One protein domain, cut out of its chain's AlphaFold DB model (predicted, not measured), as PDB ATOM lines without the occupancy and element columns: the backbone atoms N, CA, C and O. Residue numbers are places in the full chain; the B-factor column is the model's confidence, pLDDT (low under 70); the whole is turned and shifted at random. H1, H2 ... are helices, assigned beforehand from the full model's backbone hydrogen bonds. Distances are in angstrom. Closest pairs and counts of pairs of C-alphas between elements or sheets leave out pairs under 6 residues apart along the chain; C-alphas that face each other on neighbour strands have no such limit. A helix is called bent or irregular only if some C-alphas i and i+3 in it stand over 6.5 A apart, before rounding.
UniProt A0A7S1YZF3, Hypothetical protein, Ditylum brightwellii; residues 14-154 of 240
ATOM      1  N   PHE A  14      78.406 113.082  65.424       83.06
ATOM      2  CA  PHE A  14      79.803 112.769  65.703       83.06
ATOM      3  C   PHE A  14      80.188 113.195  67.119       83.06
ATOM      4  O   PHE A  14      80.778 112.419  67.869       83.06
ATOM      5  N   ALA A  15      79.788 114.403  67.525       82.75
ATOM      6  CA  ALA A  15      80.055 114.883  68.875       82.75
ATOM      7  C   ALA A  15      79.357 114.026  69.937       82.75
ATOM      8  O   ALA A  15      79.969 113.693  70.949       82.75
ATOM      9  N   ALA A  16      78.114 113.601  69.696       81.56
ATOM     10  CA  ALA A  16      77.417 112.685  70.593       81.56
ATOM     11  C   ALA A  16      78.140 111.331  70.714       81.56
ATOM     12  O   ALA A  16      78.293 110.818  71.823       81.56
ATOM     13  N   LEU A  17      78.622 110.764  69.600       87.25
ATOM     14  CA  LEU A  17      79.417 109.535  69.613       87.25
ATOM     15  C   LEU A  17      80.722 109.718  70.401       87.25
ATOM     16  O   LEU A  17      81.060 108.882  71.238       87.25
ATOM     17  N   LEU A  18      81.419 110.834  70.187       90.69
ATOM     18  CA  LEU A  18      82.653 111.152  70.893       90.69
ATOM     19  C   LEU A  18      82.416 111.308  72.403       90.69
ATOM     20  O   LEU A  18      83.148 110.717  73.194       90.69
ATOM     21  N   LEU A  19      81.349 112.001  72.816       90.25
ATOM     22  CA  LEU A  19      80.967 112.118  74.228       90.25
ATOM     23  C   LEU A  19      80.626 110.753  74.853       90.25
ATOM     24  O   LEU A  19      81.008 110.504  75.997       90.25
ATOM     25  N   ARG A  20      79.977 109.833  74.121       91.38
ATOM     26  CA  ARG A  20      79.750 108.450  74.597       91.38
ATOM     27  C   ARG A  20      81.063 107.694  74.805       91.38
ATOM     28  O   ARG A  20      81.190 106.970  75.793       91.38
ATOM     29  N   SER A  21      82.037 107.869  73.918       94.38
ATOM     30  CA  SER A  21      83.374 107.286  74.082       94.38
ATOM     31  C   SER A  21      84.093 107.869  75.298       94.38
ATOM     32  O   SER A  21      84.634 107.115  76.104       94.38
ATOM     33  N   CYS A  22      84.026 109.189  75.503       94.75
ATOM     34  CA  CYS A  22      84.559 109.849  76.697       94.75
ATOM     35  C   CYS A  22      83.888 109.352  77.987       94.75
ATOM     36  O   CYS A  22      84.564 109.148  78.992       94.75
ATOM     37  N   LYS A  23      82.574 109.096  77.949       94.44
ATOM     38  CA  LYS A  23      81.827 108.514  79.070       94.44
ATOM     39  C   LYS A  23      82.395 107.145  79.446       94.44
ATOM     40  O   LYS A  23      82.786 106.930  80.590       94.44
ATOM     41  N   ARG A  24      82.484 106.231  78.470       95.75
ATOM     42  CA  ARG A  24      83.052 104.883  78.670       95.75
ATOM     43  C   ARG A  24      84.476 104.951  79.209       95.75
ATOM     44  O   ARG A  24      84.833 104.194  80.103       95.75
ATOM     45  N   PHE A  25      85.264 105.882  78.683       95.75
ATOM     46  CA  PHE A  25      86.627 106.106  79.122       95.75
ATOM     47  C   PHE A  25      86.710 106.443  80.623       95.75
ATOM     48  O   PHE A  25      87.488 105.807  81.333       95.75
ATOM     49  N   TYR A  26      85.900 107.379  81.136       95.88
ATOM     50  CA  TYR A  26      85.917 107.711  82.568       95.88
ATOM     51  C   TYR A  26      85.461 106.541  83.446       95.88
ATOM     52  O   TYR A  26      86.070 106.302  84.489       95.88
ATOM     53  N   GLY A  27      84.480 105.756  82.994       96.19
ATOM     54  CA  GLY A  27      84.064 104.536  83.690       96.19
ATOM     55  C   GLY A  27      85.184 103.489  83.778       96.19
ATOM     56  O   GLY A  27      85.432 102.921  84.844       96.19
ATOM     57  N   ILE A  28      85.923 103.259  82.685       96.88
ATOM     58  CA  ILE A  28      87.099 102.367  82.673       96.88
ATOM     59  C   ILE A  28      88.199 102.917  83.581       96.88
ATOM     60  O   ILE A  28      88.806 102.166  84.344       96.88
ATOM     61  N   HIS A  29      88.436 104.225  83.542       95.62
ATOM     62  CA  HIS A  29      89.426 104.866  84.391       95.62
ATOM     63  C   HIS A  29      89.100 104.718  85.883       95.62
ATOM     64  O   HIS A  29      89.977 104.356  86.666       95.62
ATOM     65  N   ALA A  30      87.842 104.912  86.283       96.69
ATOM     66  CA  ALA A  30      87.406 104.684  87.658       96.69
ATOM     67  C   ALA A  30      87.673 103.233  88.097       96.69
ATOM     68  O   ALA A  30      88.217 103.004  89.178       96.69
ATOM     69  N   LYS A  31      87.362 102.252  87.235       97.44
ATOM     70  CA  LYS A  31      87.653 100.829  87.481       97.44
ATOM     71  C   LYS A  31      89.154 100.554  87.609       97.44
ATOM     72  O   LYS A  31      89.549  99.829  88.516       97.44
ATOM     73  N   LEU A  32      89.990 101.161  86.764       96.19
ATOM     74  CA  LEU A  32      91.453 101.064  86.853       96.19
ATOM     75  C   LEU A  32      91.984 101.635  88.175       96.19
ATOM     76  O   LEU A  32      92.836 101.034  88.815       96.19
ATOM     77  N   VAL A  33      91.481 102.789  88.612       97.31
ATOM     78  CA  VAL A  33      91.885 103.385  89.894       97.31
ATOM     79  C   VAL A  33      91.493 102.470  91.058       97.31
ATOM     80  O   VAL A  33      92.297 102.232  91.961       97.31
ATOM     81  N   LEU A  34      90.274 101.924  91.026       97.38
ATOM     82  CA  LEU A  34      89.754 101.039  92.067       97.38
ATOM     83  C   LEU A  34      90.380  99.641  92.058       97.38
ATOM     84  O   LEU A  34      90.429  99.020  93.117       97.38
ATOM     85  N   SER A  35      90.921  99.151  90.940       97.56
ATOM     86  CA  SER A  35      91.635  97.862  90.919       97.56
ATOM     87  C   SER A  35      92.899  97.881  91.789       97.56
ATOM     88  O   SER A  35      93.348  96.846  92.273       97.56
ATOM     89  N   HIS A  36      93.435  99.070  92.086       97.69
ATOM     90  CA  HIS A  36      94.538  99.255  93.027       97.69
ATOM     91  C   HIS A  36      94.092  99.370  94.496       97.69
ATOM     92  O   HIS A  36      94.928  99.632  95.361       97.69
ATOM     93  N   ALA A  37      92.809  99.174  94.819       96.75
ATOM     94  CA  ALA A  37      92.277  99.377  96.165       96.75
ATOM     95  C   ALA A  37      92.927  98.491  97.239       96.75
ATOM     96  O   ALA A  37      93.041  98.940  98.381       96.75
ATOM     97  N   GLU A  38      93.336  97.268  96.903       97.25
ATOM     98  CA  GLU A  38      94.022  96.351  97.827       97.25
ATOM     99  C   GLU A  38      95.505  96.698  97.999       97.25
ATOM    100  O   GLU A  38      96.073  96.531  99.077       97.25
ATOM    101  N   LYS A  39      96.136  97.233  96.944       96.94
ATOM    102  CA  LYS A  39      97.550  97.636  96.927       96.94
ATOM    103  C   LYS A  39      97.699  99.071  96.393       96.94
ATOM    104  O   LYS A  39      98.195  99.256  95.276       96.94
ATOM    105  N   PRO A  40      97.345 100.106  97.189       95.50
ATOM    106  CA  PRO A  40      97.293 101.501  96.730       95.50
ATOM    107  C   PRO A  40      98.606 102.038  96.159       95.50
ATOM    108  O   PRO A  40      98.597 102.870  95.256       95.50
ATOM    109  N   ARG A  41      99.749 101.527  96.632       93.62
ATOM    110  CA  ARG A  41     101.074 101.882  96.100       93.62
ATOM    111  C   ARG A  41     101.219 101.588  94.602       93.62
ATOM    112  O   ARG A  41     101.927 102.324  93.922       93.62
ATOM    113  N   GLY A  42     100.537 100.568  94.075       94.81
ATOM    114  CA  GLY A  42     100.577 100.236  92.647       94.81
ATOM    115  C   GLY A  42     100.028 101.354  91.754       94.81
ATOM    116  O   GLY A  42     100.558 101.594  90.667       94.81
ATOM    117  N   LEU A  43      99.043 102.115  92.244       96.00
ATOM    118  CA  LEU A  43      98.487 103.278  91.540       96.00
ATOM    119  C   LEU A  43      99.533 104.384  91.334       96.00
ATOM    120  O   LEU A  43      99.443 105.170  90.399       96.00
ATOM    121  N   ILE A  44     100.539 104.435  92.203       95.12
ATOM    122  CA  ILE A  44     101.549 105.492  92.254       95.12
ATOM    123  C   ILE A  44     102.813 105.114  91.454       95.12
ATOM    124  O   ILE A  44     103.803 105.849  91.458       95.12
ATOM    125  N   SER A  45     102.776 104.000  90.716       95.88
ATOM    126  CA  SER A  45     103.835 103.630  89.775       95.88
ATOM    127  C   SER A  45     104.086 104.736  88.740       95.88
ATOM    128  O   SER A  45     103.188 105.506  88.395       95.88
ATOM    129  N   THR A  46     105.309 104.814  88.211       95.69
ATOM    130  CA  THR A  46     105.697 105.830  87.215       95.69
ATOM    131  C   THR A  46     104.763 105.837  86.001       95.69
ATOM    132  O   THR A  46     104.359 106.901  85.533       95.69
ATOM    133  N   THR A  47     104.376 104.651  85.525       96.00
ATOM    134  CA  THR A  47     103.456 104.481  84.394       96.00
ATOM    135  C   THR A  47     102.070 105.034  84.710       96.00
ATOM    136  O   THR A  47     101.551 105.848  83.947       96.00
ATOM    137  N   ASN A  48     101.500 104.665  85.859       95.06
ATOM    138  CA  ASN A  48     100.171 105.126  86.263       95.06
ATOM    139  C   ASN A  48     100.157 106.625  86.560       95.06
ATOM    140  O   ASN A  48      99.231 107.319  86.151       95.06
ATOM    141  N   ARG A  49     101.213 107.159  87.187       94.81
ATOM    142  CA  ARG A  49     101.371 108.604  87.383       94.81
ATOM    143  C   ARG A  49     101.342 109.355  86.061       94.81
ATOM    144  O   ARG A  49     100.590 110.313  85.931       94.81
ATOM    145  N   ARG A  50     102.122 108.903  85.075       95.06
ATOM    146  CA  ARG A  50     102.149 109.518  83.744       95.06
ATOM    147  C   ARG A  50     100.777 109.465  83.076       95.06
ATOM    148  O   ARG A  50     100.350 110.473  82.527       95.06
ATOM    149  N   LEU A  51     100.093 108.322  83.147       94.06
ATOM    150  CA  LEU A  51      98.744 108.167  82.605       94.06
ATOM    151  C   LEU A  51      97.763 109.153  83.257       94.06
ATOM    152  O   LEU A  51      97.117 109.917  82.548       94.06
ATOM    153  N   LEU A  52      97.706 109.186  84.591       93.81
ATOM    154  CA  LEU A  52      96.833 110.081  85.359       93.81
ATOM    155  C   LEU A  52      97.096 111.558  85.044       93.81
ATOM    156  O   LEU A  52      96.158 112.332  84.857       93.81
ATOM    157  N   THR A  53      98.367 111.946  84.935       92.62
ATOM    158  CA  THR A  53      98.755 113.311  84.570       92.62
ATOM    159  C   THR A  53      98.334 113.656  83.143       92.62
ATOM    160  O   THR A  53      97.689 114.679  82.936       92.62
ATOM    161  N   GLU A  54      98.618 112.805  82.154       93.38
ATOM    162  CA  GLU A  54      98.201 113.040  80.762       93.38
ATOM    163  C   GLU A  54      96.675 113.139  80.636       93.38
ATOM    164  O   GLU A  54      96.141 114.000  79.928       93.38
ATOM    165  N   MET A  55      95.959 112.298  81.377       91.81
ATOM    166  CA  MET A  55      94.508 112.338  81.445       91.81
ATOM    167  C   MET A  55      93.992 113.667  81.987       91.81
ATOM    168  O   MET A  55      93.155 114.296  81.342       91.81
ATOM    169  N   ASN A  56      94.491 114.128  83.131       89.38
ATOM    170  CA  ASN A  56      93.957 115.327  83.776       89.38
ATOM    171  C   ASN A  56      94.450 116.634  83.166       89.38
ATOM    172  O   ASN A  56      93.686 117.593  83.097       89.38
ATOM    173  N   GLU A  57      95.692 116.688  82.692       88.12
ATOM    174  CA  GLU A  57      96.269 117.918  82.147       88.12
ATOM    175  C   GLU A  57      95.941 118.122  80.668       88.12
ATOM    176  O   GLU A  57      95.927 119.261  80.199       88.12
ATOM    177  N   ARG A  58      95.663 117.050  79.912       88.81
ATOM    178  CA  ARG A  58      95.411 117.157  78.466       88.81
ATOM    179  C   ARG A  58      94.038 116.685  78.054       88.81
ATOM    180  O   ARG A  58      93.358 117.381  77.302       88.81
ATOM    181  N   MET A  59      93.638 115.500  78.494       90.75
ATOM    182  CA  MET A  59      92.445 114.867  77.954       90.75
ATOM    183  C   MET A  59      91.164 115.425  78.588       90.75
ATOM    184  O   MET A  59      90.282 115.873  77.860       90.75
ATOM    185  N   THR A  60      91.084 115.500  79.919       90.31
ATOM    186  CA  THR A  60      89.936 116.060  80.645       90.31
ATOM    187  C   THR A  60      89.594 117.485  80.189       90.31
ATOM    188  O   THR A  60      88.435 117.715  79.850       90.31
ATOM    189  N   PRO A  61      90.547 118.433  80.066       87.88
ATOM    190  CA  PRO A  61      90.250 119.775  79.563       87.88
ATOM    191  C   PRO A  61      89.620 119.770  78.168       87.88
ATOM    192  O   PRO A  61      88.639 120.473  77.937       87.88
ATOM    193  N   ARG A  62      90.116 118.920  77.260       89.25
ATOM    194  CA  ARG A  62      89.571 118.794  75.900       89.25
ATOM    195  C   ARG A  62      88.169 118.199  75.887       89.25
ATOM    196  O   ARG A  62      87.326 118.663  75.128       89.25
ATOM    197  N   ILE A  63      87.910 117.199  76.730       90.44
ATOM    198  CA  ILE A  63      86.579 116.594  76.859       90.44
ATOM    199  C   ILE A  63      85.582 117.625  77.402       90.44
ATOM    200  O   ILE A  63      84.486 117.754  76.864       90.44
ATOM    201  N   MET A  64      85.972 118.406  78.413       86.81
ATOM    202  CA  MET A  64      85.126 119.481  78.947       86.81
ATOM    203  C   MET A  64      84.909 120.609  77.924       86.81
ATOM    204  O   MET A  64      83.801 121.131  77.820       86.81
ATOM    205  N   SER A  65      85.921 120.954  77.121       85.25
ATOM    206  CA  SER A  65      85.808 121.928  76.019       85.25
ATOM    207  C   SER A  65      84.856 121.443  74.912       85.25
ATOM    208  O   SER A  65      84.018 122.202  74.413       85.25
ATOM    209  N   LEU A  66      84.903 120.149  74.577       84.94
ATOM    210  CA  LEU A  66      83.949 119.514  73.665       84.94
ATOM    211  C   LEU A  66      82.524 119.552  74.229       84.94
ATOM    212  O   LEU A  66      81.604 119.954  73.522       84.94
ATOM    213  N   LEU A  67      82.348 119.161  75.495       85.19
ATOM    214  CA  LEU A  67      81.057 119.180  76.180       85.19
ATOM    215  C   LEU A  67      80.429 120.578  76.138       85.19
ATOM    216  O   LEU A  67      79.267 120.723  75.764       85.19
ATOM    217  N   LEU A  68      81.230 121.603  76.432       81.38
ATOM    218  CA  LEU A  68      80.847 123.008  76.322       81.38
ATOM    219  C   LEU A  68      80.403 123.390  74.916       81.38
ATOM    220  O   LEU A  68      79.352 123.998  74.741       81.38
ATOM    221  N   THR A  69      81.192 123.015  73.912       81.62
ATOM    222  CA  THR A  69      80.887 123.323  72.512       81.62
ATOM    223  C   THR A  69      79.566 122.688  72.083       81.62
ATOM    224  O   THR A  69      78.770 123.331  71.401       81.62
ATOM    225  N   VAL A  70      79.306 121.447  72.505       79.69
ATOM    226  CA  VAL A  70      78.035 120.761  72.236       79.69
ATOM    227  C   VAL A  70      76.883 121.491  72.919       79.69
ATOM    228  O   VAL A  70      75.907 121.817  72.255       79.69
ATOM    229  N   GLN A  71      77.005 121.835  74.202       77.31
ATOM    230  CA  GLN A  71      75.960 122.571  74.924       77.31
ATOM    231  C   GLN A  71      75.646 123.938  74.290       77.31
ATOM    232  O   GLN A  71      74.474 124.287  74.137       77.31
ATOM    233  N   GLU A  72      76.678 124.692  73.893       77.62
ATOM    234  CA  GLU A  72      76.532 125.988  73.219       77.62
ATOM    235  C   GLU A  72      75.838 125.844  71.855       77.62
ATOM    236  O   GLU A  72      74.945 126.632  71.544       77.62
ATOM    237  N   LYS A  73      76.207 124.834  71.052       76.56
ATOM    238  CA  LYS A  73      75.602 124.588  69.730       76.56
ATOM    239  C   LYS A  73      74.150 124.118  69.824       76.56
ATOM    240  O   LYS A  73      73.336 124.493  68.985       76.56
ATOM    241  N   SER A  74      73.808 123.343  70.849       70.81
ATOM    242  CA  SER A  74      72.462 122.786  71.021       70.81
ATOM    243  C   SER A  74      71.461 123.760  71.648       70.81
ATOM    244  O   SER A  74      70.318 123.377  71.881       70.81
ATOM    245  N   ASN A  75      71.867 125.001  71.969       67.50
ATOM    246  CA  ASN A  75      71.088 125.959  72.771       67.50
ATOM    247  C   ASN A  75      70.547 125.352  74.086       67.50
ATOM    248  O   ASN A  75      69.561 125.830  74.660       67.50
ATOM    249  N   ALA A  76      71.203 124.298  74.580       58.91
ATOM    250  CA  ALA A  76      70.833 123.577  75.784       58.91
ATOM    251  C   ALA A  76      71.250 124.424  76.991       58.91
ATOM    252  O   ALA A  76      72.327 124.265  77.558       58.91
ATOM    253  N   GLY A  77      70.433 125.417  77.335       54.41
ATOM    254  CA  GLY A  77      70.812 126.382  78.359       54.41
ATOM    255  C   GLY A  77      69.777 127.449  78.659       54.41
ATOM    256  O   GLY A  77      69.736 127.893  79.798       54.41
ATOM    257  N   ASP A  78      68.889 127.811  77.731       56.03
ATOM    258  CA  ASP A  78      67.970 128.951  77.916       56.03
ATOM    259  C   ASP A  78      66.614 128.601  78.555       56.03
ATOM    260  O   ASP A  78      65.733 129.450  78.658       56.03
ATOM    261  N   GLY A  79      66.422 127.362  79.026       52.31
ATOM    262  CA  GLY A  79      65.175 126.937  79.684       52.31
ATOM    263  C   GLY A  79      63.946 126.937  78.764       52.31
ATOM    264  O   GLY A  79      62.833 126.677  79.214       52.31
ATOM    265  N   LYS A  80      64.135 127.213  77.468       49.69
ATOM    266  CA  LYS A  80      63.082 127.270  76.459       49.69
ATOM    267  C   LYS A  80      63.133 125.993  75.617       49.69
ATOM    268  O   LYS A  80      63.908 125.901  74.676       49.69
ATOM    269  N   LEU A  81      62.285 125.039  76.006       49.28
ATOM    270  CA  LEU A  81      61.948 123.777  75.331       49.28
ATOM    271  C   LEU A  81      63.089 122.750  75.174       49.28
ATOM    272  O   LEU A  81      63.742 122.653  74.144       49.28
ATOM    273  N   LEU A  82      63.181 121.871  76.176       51.62
ATOM    274  CA  LEU A  82      63.800 120.532  76.143       51.62
ATOM    275  C   LEU A  82      62.965 119.501  75.342       51.62
ATOM    276  O   LEU A  82      63.081 118.307  75.570       51.62
ATOM    277  N   ALA A  83      62.077 119.950  74.450       52.69
ATOM    278  CA  ALA A  83      61.104 119.082  73.774       52.69
ATOM    279  C   ALA A  83      61.593 118.534  72.421       52.69
ATOM    280  O   ALA A  83      60.885 117.760  71.781       52.69
ATOM    281  N   ASP A  84      62.777 118.946  71.962       56.34
ATOM    282  CA  ASP A  84      63.402 118.358  70.779       56.34
ATOM    283  C   ASP A  84      64.205 117.123  71.211       56.34
ATOM    284  O   ASP A  84      65.134 117.229  72.017       56.34
ATOM    285  N   SER A  85      63.859 115.946  70.681       62.00
ATOM    286  CA  SER A  85      64.458 114.655  71.058       62.00
ATOM    287  C   SER A  85      65.985 114.631  70.890       62.00
ATOM    288  O   SER A  85      66.705 113.909  71.588       62.00
ATOM    289  N   LYS A  86      66.521 115.475  70.001       62.72
ATOM    290  CA  LYS A  86      67.967 115.676  69.834       62.72
ATOM    291  C   LYS A  86      68.596 116.454  70.990       62.72
ATOM    292  O   LYS A  86      69.664 116.070  71.462       62.72
ATOM    293  N   ILE A  87      67.932 117.505  71.472       63.69
ATOM    294  CA  ILE A  87      68.394 118.301  72.619       63.69
ATOM    295  C   ILE A  87      68.335 117.450  73.892       63.69
ATOM    296  O   ILE A  87      69.277 117.458  74.683       63.69
ATOM    297  N   GLU A  88      67.275 116.657  74.054       67.94
ATOM    298  CA  GLU A  88      67.120 115.737  75.183       67.94
ATOM    299  C   GLU A  88      68.209 114.653  75.193       67.94
ATOM    300  O   GLU A  88      68.889 114.454  76.202       67.94
ATOM    301  N   SER A  89      68.443 113.988  74.058       71.94
ATOM    302  CA  SER A  89      69.456 112.928  73.968       71.94
ATOM    303  C   SER A  89      70.887 113.441  74.170       71.94
ATOM    304  O   SER A  89      71.685 112.784  74.845       71.94
ATOM    305  N   GLN A  90      71.219 114.629  73.658       73.94
ATOM    306  CA  GLN A  90      72.516 115.268  73.900       73.94
ATOM    307  C   GLN A  90      72.667 115.718  75.357       73.94
ATOM    308  O   GLN A  90      73.717 115.481  75.956       73.94
ATOM    309  N   GLY A  91      71.613 116.285  75.954       78.50
ATOM    310  CA  GLY A  91      71.568 116.628  77.376       78.50
ATOM    311  C   GLY A  91      71.771 115.407  78.277       78.50
ATOM    312  O   GLY A  91      72.563 115.459  79.217       78.50
ATOM    313  N   ARG A  92      71.147 114.270  77.938       83.50
ATOM    314  CA  ARG A  92      71.317 112.996  78.653       83.50
ATOM    315  C   ARG A  92      72.755 112.487  78.584       83.50
ATOM    316  O   ARG A  92      73.315 112.115  79.611       83.50
ATOM    317  N   ILE A  93      73.375 112.480  77.401       85.88
ATOM    318  CA  ILE A  93      74.770 112.029  77.244       85.88
ATOM    319  C   ILE A  93      75.731 112.963  77.988       85.88
ATOM    320  O   ILE A  93      76.643 112.485  78.661       85.88
ATOM    321  N   ALA A  94      75.513 114.277  77.903       85.00
ATOM    322  CA  ALA A  94      76.276 115.282  78.636       85.00
ATOM    323  C   ALA A  94      76.210 115.050  80.154       85.00
ATOM    324  O   ALA A  94      77.246 114.997  80.815       85.00
ATOM    325  N   ALA A  95      75.005 114.842  80.691       85.38
ATOM    326  CA  ALA A  95      74.789 114.541  82.103       85.38
ATOM    327  C   ALA A  95      75.518 113.263  82.539       85.38
ATOM    328  O   ALA A  95      76.240 113.263  83.534       85.38
ATOM    329  N   GLN A  96      75.379 112.190  81.757       89.44
ATOM    330  CA  GLN A  96      76.053 110.923  82.030       89.44
ATOM    331  C   GLN A  96      77.581 111.053  81.992       89.44
ATOM    332  O   GLN A  96      78.264 110.440  82.804       89.44
ATOM    333  N   LEU A  97      78.133 111.845  81.071       91.50
ATOM    334  CA  LEU A  97      79.574 112.082  81.000       91.50
ATOM    335  C   LEU A  97      80.099 112.782  82.260       91.50
ATOM    336  O   LEU A  97      81.134 112.379  82.789       91.50
ATOM    337  N   VAL A  98      79.398 113.818  82.732       90.38
ATOM    338  CA  VAL A  98      79.761 114.528  83.968       90.38
ATOM    339  C   VAL A  98      79.701 113.575  85.157       90.38
ATOM    340  O   VAL A  98      80.652 113.527  85.931       90.38
ATOM    341  N   PHE A  99      78.646 112.762  85.245       91.12
ATOM    342  CA  PHE A  99      78.507 111.746  86.287       91.12
ATOM    343  C   PHE A  99      79.674 110.746  86.292       91.12
ATOM    344  O   PHE A  99      80.290 110.526  87.331       91.12
ATOM    345  N   GLU A 100      80.049 110.183  85.139       94.25
ATOM    346  CA  GLU A 100      81.186 109.251  85.064       94.25
ATOM    347  C   GLU A 100      82.519 109.919  85.427       94.25
ATOM    348  O   GLU A 100      83.372 109.313  86.083       94.25
ATOM    349  N   LYS A 101      82.707 111.189  85.055       93.12
ATOM    350  CA  LYS A 101      83.878 111.963  85.485       93.12
ATOM    351  C   LYS A 101      83.887 112.142  87.007       93.12
ATOM    352  O   LYS A 101      84.926 111.928  87.626       93.12
ATOM    353  N   GLU A 102      82.759 112.499  87.622       92.56
ATOM    354  CA  GLU A 102      82.630 112.621  89.085       92.56
ATOM    355  C   GLU A 102      82.894 111.285  89.797       92.56
ATOM    356  O   GLU A 102      83.548 111.253  90.844       92.56
ATOM    357  N   MET A 103      82.450 110.170  89.216       94.25
ATOM    358  CA  MET A 103      82.743 108.824  89.713       94.25
ATOM    359  C   MET A 103      84.240 108.507  89.656       94.25
ATOM    360  O   MET A 103      84.806 108.003  90.629       94.25
ATOM    361  N   SER A 104      84.903 108.855  88.551       95.12
ATOM    362  CA  SER A 104      86.358 108.755  88.398       95.12
ATOM    363  C   SER A 104      87.106 109.585  89.450       95.12
ATOM    364  O   SER A 104      88.022 109.084  90.102       95.12
ATOM    365  N   ASP A 105      86.692 110.828  89.684       94.38
ATOM    366  CA  ASP A 105      87.287 111.683  90.715       94.38
ATOM    367  C   ASP A 105      87.065 111.130  92.124       94.38
ATOM    368  O   ASP A 105      87.977 111.112  92.951       94.38
ATOM    369  N   THR A 106      85.869 110.613  92.392       95.38
ATOM    370  CA  THR A 106      85.543 109.964  93.665       95.38
ATOM    371  C   THR A 106      86.424 108.737  93.896       95.38
ATOM    372  O   THR A 106      86.865 108.500  95.022       95.38
ATOM    373  N   ALA A 107      86.733 107.966  92.850       96.44
ATOM    374  CA  ALA A 107      87.682 106.860  92.939       96.44
ATOM    375  C   ALA A 107      89.090 107.350  93.321       96.44
ATOM    376  O   ALA A 107      89.708 106.777  94.219       96.44
ATOM    377  N   LEU A 108      89.571 108.446  92.720       96.06
ATOM    378  CA  LEU A 108      90.854 109.060  93.085       96.06
ATOM    379  C   LEU A 108      90.863 109.529  94.547       96.06
ATOM    380  O   LEU A 108      91.819 109.252  95.270       96.06
ATOM    381  N   LEU A 109      89.787 110.163  95.022       96.06
ATOM    382  CA  LEU A 109      89.657 110.593  96.421       96.06
ATOM    383  C   LEU A 109      89.633 109.407  97.398       96.06
ATOM    384  O   LEU A 109      90.290 109.451  98.439       96.06
ATOM    385  N   LYS A 110      88.944 108.312  97.054       96.94
ATOM    386  CA  LYS A 110      88.975 107.066  97.842       96.94
ATOM    387  C   LYS A 110      90.394 106.507  97.940       96.94
ATOM    388  O   LYS A 110      90.831 106.125  99.024       96.94
ATOM    389  N   MET A 111      91.137 106.498  96.836       97.44
ATOM    390  CA  MET A 111      92.529 106.045  96.824       97.44
ATOM    391  C   MET A 111      93.460 106.991  97.589       97.44
ATOM    392  O   MET A 111      94.351 106.519  98.295       97.44
ATOM    393  N   SER A 112      93.206 108.299  97.539       96.69
ATOM    394  CA  SER A 112      93.905 109.299  98.349       96.69
ATOM    395  C   SER A 112      93.740 109.003  99.843       96.69
ATOM    396  O   SER A 112      94.724 108.911 100.579       96.69
ATOM    397  N   ALA A 113      92.508 108.738 100.285       97.25
ATOM    398  CA  ALA A 113      92.224 108.369 101.669       97.25
ATOM    399  C   ALA A 113      92.950 107.081 102.095       97.25
ATOM    400  O   ALA A 113      93.474 107.010 103.209       97.25
ATOM    401  N   LYS A 114      93.053 106.082 101.208       97.75
ATOM    402  CA  LYS A 114      93.833 104.864 101.482       97.75
ATOM    403  C   LYS A 114      95.332 105.145 101.603       97.75
ATOM    404  O   LYS A 114      95.965 104.649 102.527       97.75
ATOM    405  N   LEU A 115      95.899 105.967 100.719       97.19
ATOM    406  CA  LEU A 115      97.306 106.374 100.799       97.19
ATOM    407  C   LEU A 115      97.598 107.132 102.098       97.19
ATOM    408  O   LEU A 115      98.608 106.858 102.747       97.19
ATOM    409  N   LYS A 116      96.675 108.003 102.522       97.19
ATOM    410  CA  LYS A 116      96.723 108.686 103.819       97.19
ATOM    411  C   LYS A 116      96.776 107.689 104.979       97.19
ATOM    412  O   LYS A 116      97.640 107.807 105.840       97.19
ATOM    413  N   ALA A 117      95.893 106.688 104.987       97.50
ATOM    414  CA  ALA A 117      95.854 105.667 106.036       97.50
ATOM    415  C   ALA A 117      97.155 104.846 106.134       97.50
ATOM    416  O   ALA A 117      97.479 104.338 107.201       97.50
ATOM    417  N   MET A 118      97.918 104.750 105.041       97.19
ATOM    418  CA  MET A 118      99.223 104.079 105.005       97.19
ATOM    419  C   MET A 118     100.418 105.022 105.256       97.19
ATOM    420  O   MET A 118     101.561 104.578 105.180       97.19
ATOM    421  N   GLY A 119     100.184 106.313 105.521       97.38
ATOM    422  CA  GLY A 119     101.231 107.306 105.789       97.38
ATOM    423  C   GLY A 119     101.882 107.947 104.552       97.38
ATOM    424  O   GLY A 119     102.890 108.636 104.689       97.38
ATOM    425  N   PHE A 120     101.324 107.767 103.349       96.62
ATOM    426  CA  PHE A 120     101.835 108.359 102.099       96.62
ATOM    427  C   PHE A 120     101.231 109.743 101.829       96.62
ATOM    428  O   PHE A 120     100.472 109.936 100.876       96.62
ATOM    429  N   GLU A 121     101.529 110.723 102.686       96.31
ATOM    430  CA  GLU A 121     100.947 112.074 102.586       96.31
ATOM    431  C   GLU A 121     101.356 112.815 101.298       96.31
ATOM    432  O   GLU A 121     100.548 113.554 100.732       96.31
ATOM    433  N   GLY A 122     102.577 112.600 100.790       96.25
ATOM    434  CA  GLY A 122     103.045 113.233  99.550       96.25
ATOM    435  C   GLY A 122     102.304 112.719  98.311       96.25
ATOM    436  O   GLY A 122     101.893 113.487  97.439       96.25
ATOM    437  N   GLU A 123     102.089 111.411  98.251       96.25
ATOM    438  CA  GLU A 123     101.390 110.701  97.186       96.25
ATOM    439  C   GLU A 123      99.900 111.024  97.196       96.25
ATOM    440  O   GLU A 123      99.325 111.297  96.144       96.25
ATOM    441  N   LYS A 124      99.301 111.059  98.388       95.38
ATOM    442  CA  LYS A 124      97.938 111.535  98.621       95.38
ATOM    443  C   LYS A 124      97.760 112.963  98.100       95.38
ATOM    444  O   LYS A 124      96.892 113.200  97.264       95.38
ATOM    445  N   ALA A 125      98.612 113.901  98.519       94.94
ATOM    446  CA  ALA A 125      98.529 115.293  98.075       94.94
ATOM    447  C   ALA A 125      98.716 115.435  96.555       94.94
ATOM    448  O   ALA A 125      98.100 116.292  95.924       94.94
ATOM    449  N   TRP A 126      99.564 114.602  95.947       95.12
ATOM    450  CA  TRP A 126      99.690 114.548  94.493       95.12
ATOM    451  C   TRP A 126      98.401 114.050  93.825       95.12
ATOM    452  O   TRP A 126      97.977 114.653  92.842       95.12
ATOM    453  N   LEU A 127      97.767 113.002  94.360       94.44
ATOM    454  CA  LEU A 127      96.539 112.423  93.812       94.44
ATOM    455  C   LEU A 127      95.337 113.368  93.954       94.44
ATOM    456  O   LEU A 127      94.538 113.492  93.035       94.44
ATOM    457  N   GLU A 128      95.237 114.107  95.057       93.56
ATOM    458  CA  GLU A 128      94.199 115.132  95.243       93.56
ATOM    459  C   GLU A 128      94.333 116.278  94.235       93.56
ATOM    460  O   GLU A 128      93.327 116.778  93.744       93.56
ATOM    461  N   LYS A 129      95.561 116.648  93.839       91.56
ATOM    462  CA  LYS A 129      95.787 117.632  92.762       91.56
ATOM    463  C   LYS A 129      95.343 117.134  91.388       91.56
ATOM    464  O   LYS A 129      95.125 117.951  90.499       91.56
ATOM    465  N   GLN A 130      95.253 115.817  91.202       89.12
ATOM    466  CA  GLN A 130      94.752 115.218  89.966       89.12
ATOM    467  C   GLN A 130      93.226 115.341  89.852       89.12
ATOM    468  O   GLN A 130      92.694 115.339  88.747       89.12
ATOM    469  N   VAL A 131      92.519 115.501  90.973       88.25
ATOM    470  CA  VAL A 131      91.077 115.751  90.970       88.25
ATOM    471  C   VAL A 131      90.836 117.194  90.538       88.25
ATOM    472  O   VAL A 131      91.059 118.149  91.285       88.25
ATOM    473  N   VAL A 132      90.378 117.367  89.300       73.19
ATOM    474  CA  VAL A 132      89.985 118.685  88.804       73.19
ATOM    475  C   VAL A 132      88.668 119.044  89.472       73.19
ATOM    476  O   VAL A 132      87.638 118.474  89.113       73.19
ATOM    477  N   ALA A 133      88.690 119.997  90.408       61.41
ATOM    478  CA  ALA A 133      87.477 120.554  90.999       61.41
ATOM    479  C   ALA A 133      86.528 121.006  89.877       61.41
ATOM    480  O   ALA A 133      86.750 122.039  89.242       61.41
ATOM    481  N   SER A 134      85.497 120.213  89.581       53.84
ATOM    482  CA  SER A 134      84.418 120.639  88.697       53.84
ATOM    483  C   SER A 134      83.552 121.589  89.505       53.84
ATOM    484  O   SER A 134      82.747 121.170  90.330       53.84
ATOM    485  N   VAL A 135      83.757 122.889  89.302       42.88
ATOM    486  CA  VAL A 135      83.055 123.972  90.010       42.88
ATOM    487  C   VAL A 135      81.630 124.166  89.467       42.88
ATOM    488  O   VAL A 135      81.088 125.257  89.493       42.88
ATOM    489  N   SER A 136      80.945 123.115  89.028       45.44
ATOM    490  CA  SER A 136      79.511 123.214  88.758       45.44
ATOM    491  C   SER A 136      78.893 121.832  88.612       45.44
ATOM    492  O   SER A 136      78.979 121.213  87.557       45.44
ATOM    493  N   ARG A 137      78.184 121.406  89.662       51.09
ATOM    494  CA  ARG A 137      77.083 120.435  89.553       51.09
ATOM    495  C   ARG A 137      75.853 121.044  88.857       51.09
ATOM    496  O   ARG A 137      74.837 120.383  88.687       51.09
ATOM    497  N   ASP A 138      75.949 122.315  88.462       51.44
ATOM    498  CA  ASP A 138      74.982 122.979  87.605       51.44
ATOM    499  C   ASP A 138      75.225 122.521  86.161       51.44
ATOM    500  O   ASP A 138      76.290 122.766  85.595       51.44
ATOM    501  N   PHE A 139      74.212 121.935  85.517       50.53
ATOM    502  CA  PHE A 139      74.221 121.619  84.076       50.53
ATOM    503  C   PHE A 139      74.497 122.836  83.175       50.53
ATOM    504  O   PHE A 139      74.698 122.698  81.970       50.53
ATOM    505  N   ARG A 140      74.501 124.038  83.761       53.06
ATOM    506  CA  ARG A 140      74.950 125.281  83.152       53.06
ATOM    507  C   ARG A 140      76.378 125.570  83.594       53.06
ATOM    508  O   ARG A 140      76.594 126.130  84.668       53.06
ATOM    509  N   ILE A 141      77.342 125.287  82.725       53.06
ATOM    510  CA  ILE A 141      78.705 125.771  82.931       53.06
ATOM    511  C   ILE A 141      78.662 127.303  82.922       53.06
ATOM    512  O   ILE A 141      78.199 127.942  81.971       53.06
ATOM    513  N   LYS A 142      79.095 127.918  84.026       52.81
ATOM    514  CA  LYS A 142      79.069 129.375  84.177       52.81
ATOM    515  C   LYS A 142      79.983 129.984  83.115       52.81
ATOM    516  O   LYS A 142      81.124 129.559  82.959       52.81
ATOM    517  N   ARG A 143      79.536 131.045  82.427       52.62
ATOM    518  CA  ARG A 143      80.326 131.760  81.392       52.62
ATOM    519  C   ARG A 143      81.760 132.118  81.820       52.62
ATOM    520  O   ARG A 143      82.634 132.260  80.970       52.62
ATOM    521  N   ASN A 144      82.010 132.256  83.121       50.75
ATOM    522  CA  ASN A 144      83.335 132.542  83.671       50.75
ATOM    523  C   ASN A 144      84.305 131.352  83.545       50.75
ATOM    524  O   ASN A 144      85.486 131.557  83.280       50.75
ATOM    525  N   GLU A 145      83.815 130.118  83.663       53.75
ATOM    526  CA  GLU A 145      84.608 128.896  83.472       53.75
ATOM    527  C   GLU A 145      84.908 128.656  81.992       53.75
ATOM    528  O   GLU A 145      86.024 128.278  81.641       53.75
ATOM    529  N   ILE A 146      83.961 129.009  81.117       54.53
ATOM    530  CA  ILE A 146      84.149 129.038  79.658       54.53
ATOM    531  C   ILE A 146      85.304 129.971  79.290       54.53
ATOM    532  O   ILE A 146      86.162 129.634  78.474       54.53
ATOM    533  N   LYS A 147      85.353 131.153  79.915       51.19
ATOM    534  CA  LYS A 147      86.423 132.123  79.689       51.19
ATOM    535  C   LYS A 147      87.771 131.602  80.192       51.19
ATOM    536  O   LYS A 147      88.748 131.699  79.462       51.19
ATOM    537  N   ALA A 148      87.808 130.981  81.369       55.28
ATOM    538  CA  ALA A 148      89.027 130.392  81.923       55.28
ATOM    539  C   ALA A 148      89.552 129.204  81.090       55.28
ATOM    540  O   ALA A 148      90.760 129.075  80.901       55.28
ATOM    541  N   ALA A 149      88.668 128.356  80.552       53.53
ATOM    542  CA  ALA A 149      89.038 127.269  79.645       53.53
ATOM    543  C   ALA A 149      89.587 127.811  78.314       53.53
ATOM    544  O   ALA A 149      90.668 127.415  77.881       53.53
ATOM    545  N   ARG A 150      88.906 128.800  77.718       55.69
ATOM    546  CA  ARG A 150      89.364 129.470  76.491       55.69
ATOM    547  C   ARG A 150      90.664 130.249  76.682       55.69
ATOM    548  O   ARG A 150      91.462 130.302  75.758       55.69
ATOM    549  N   GLU A 151      90.908 130.835  77.850       57.00
ATOM    550  CA  GLU A 151      92.165 131.531  78.162       57.00
ATOM    551  C   GLU A 151      93.338 130.553  78.356       57.00
ATOM    552  O   GLU A 151      94.464 130.885  77.990       57.00
ATOM    553  N   ARG A 152      93.087 129.328  78.846       57.75
ATOM    554  CA  ARG A 152      94.105 128.260  78.915       57.75
ATOM    555  C   ARG A 152      94.431 127.656  77.549       57.75
ATOM    556  O   ARG A 152      95.579 127.296  77.307       57.75
ATOM    557  N   GLU A 153      93.449 127.558  76.656       50.44
ATOM    558  CA  GLU A 153      93.633 127.033  75.292       50.44
ATOM    559  C   GLU A 153      94.062 128.119  74.280       50.44
ATOM    560  O   GLU A 153      94.624 127.813  73.228       50.44
ATOM    561  N   GLY A 154      93.837 129.394  74.609       44.12
ATOM    562  CA  GLY A 154      93.973 130.560  73.736       44.12
ATOM    563  C   GLY A 154      95.232 131.394  73.965       44.12
ATOM    564  O   GLY A 154      95.169 132.623  74.003       44.12
TER     565      GLY A 154
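Overview. This is residues 14 to 154 of the 240 residues of the protein "Hypothetical protein" of Ditylum brightwellii (UniProt A0A7S1YZF3). The longest helix, H4, makes the long axis; H1 runs side by side with it the same way, and the bent helix H3, nearly straight, runs back the other way past both. H5 folds back along the last part of H4, the short H2 sits near that same end, and H6 is set steeply across H3b at the side of the body, after a long link. The printed part has 141 residues with six named helices, in the order H1 to H6, and no named strand; the class is all helix. It is compact, with a radius of gyration of the C-alphas of 16.6 A, yet elongated, spanning 52 by 29 by 23 A.

Arrangement. H4, residues 85 to 117, touches H1, residues 14 to 35, at a shallow tilt of 20 degrees, the same way; their closest C-alphas, Ala 30 and Ser 104, are 4.3 A apart. H3, residues 46 to 73, was assigned as one helix by its hydrogen bonds but is bent: C-alphas 57 and 60 are 6.8 A apart, and its arms H3a, residues 46 to 57, and H3b, residues 60 to 73, stand at 25 degrees. H1, H3b and H4 form an up-and-down bundle, each running against the one before it in the chain. H1, with residues 15 to 22 alone, touches H3b, opposite ways at a shallow tilt of 32 degrees; the closest C-alphas are those of Cys 22 and Ile 63, 7.0 A. H3b and H4, a helical hairpin, only just touch, with 3 pairs of C-alphas within 8 A, the closest Leu 67 and Ala 94 at 6.6 A. H5, residues 121 to 130, forms a hairpin with H4 at a shallow tilt of 8 degrees; the C-alphas of Ser 112 and Lys 124 come closest, 4.6 A. H2, residues 40 to 44, touches H4, closest at the C-alphas of Pro 40 and Leu 115, 6.3 A. H6, residues 143 to 153, only just touches H3b, with 3 pairs within 8 A, at a steep tilt of 51 degrees; the C-alphas of Ser 65 and Ala 149 are closest, 7.2 A. H6 is apart from H4. Every O i to N i+4 pair is within hydrogen-bond range in H1, H3a, H3b, H4, H5 and H6; in H2 it is 0 of 1, with 2 of 2 O i to N i+3 pairs within range.

Along the chain. H4 is 47.9 A long, from C-alpha 85 at (64.458, 114.655, 71.058) to C-alpha 117 at (95.854, 105.667, 106.036). H1 is 31.6 A and H3b 19.9 A long. H6 ends at C-alpha 153 at (93.633, 127.033, 75.292).

Size, cuts and confidence. The C-alphas of Asp 84 and Gly 119 are the two farthest apart, 52.7 A. The printed part has no cut. The links from H3 to H4 and from H5 to H6 are long. The pLDDT is under 70 in residues 75 to 88 and 133 to 154.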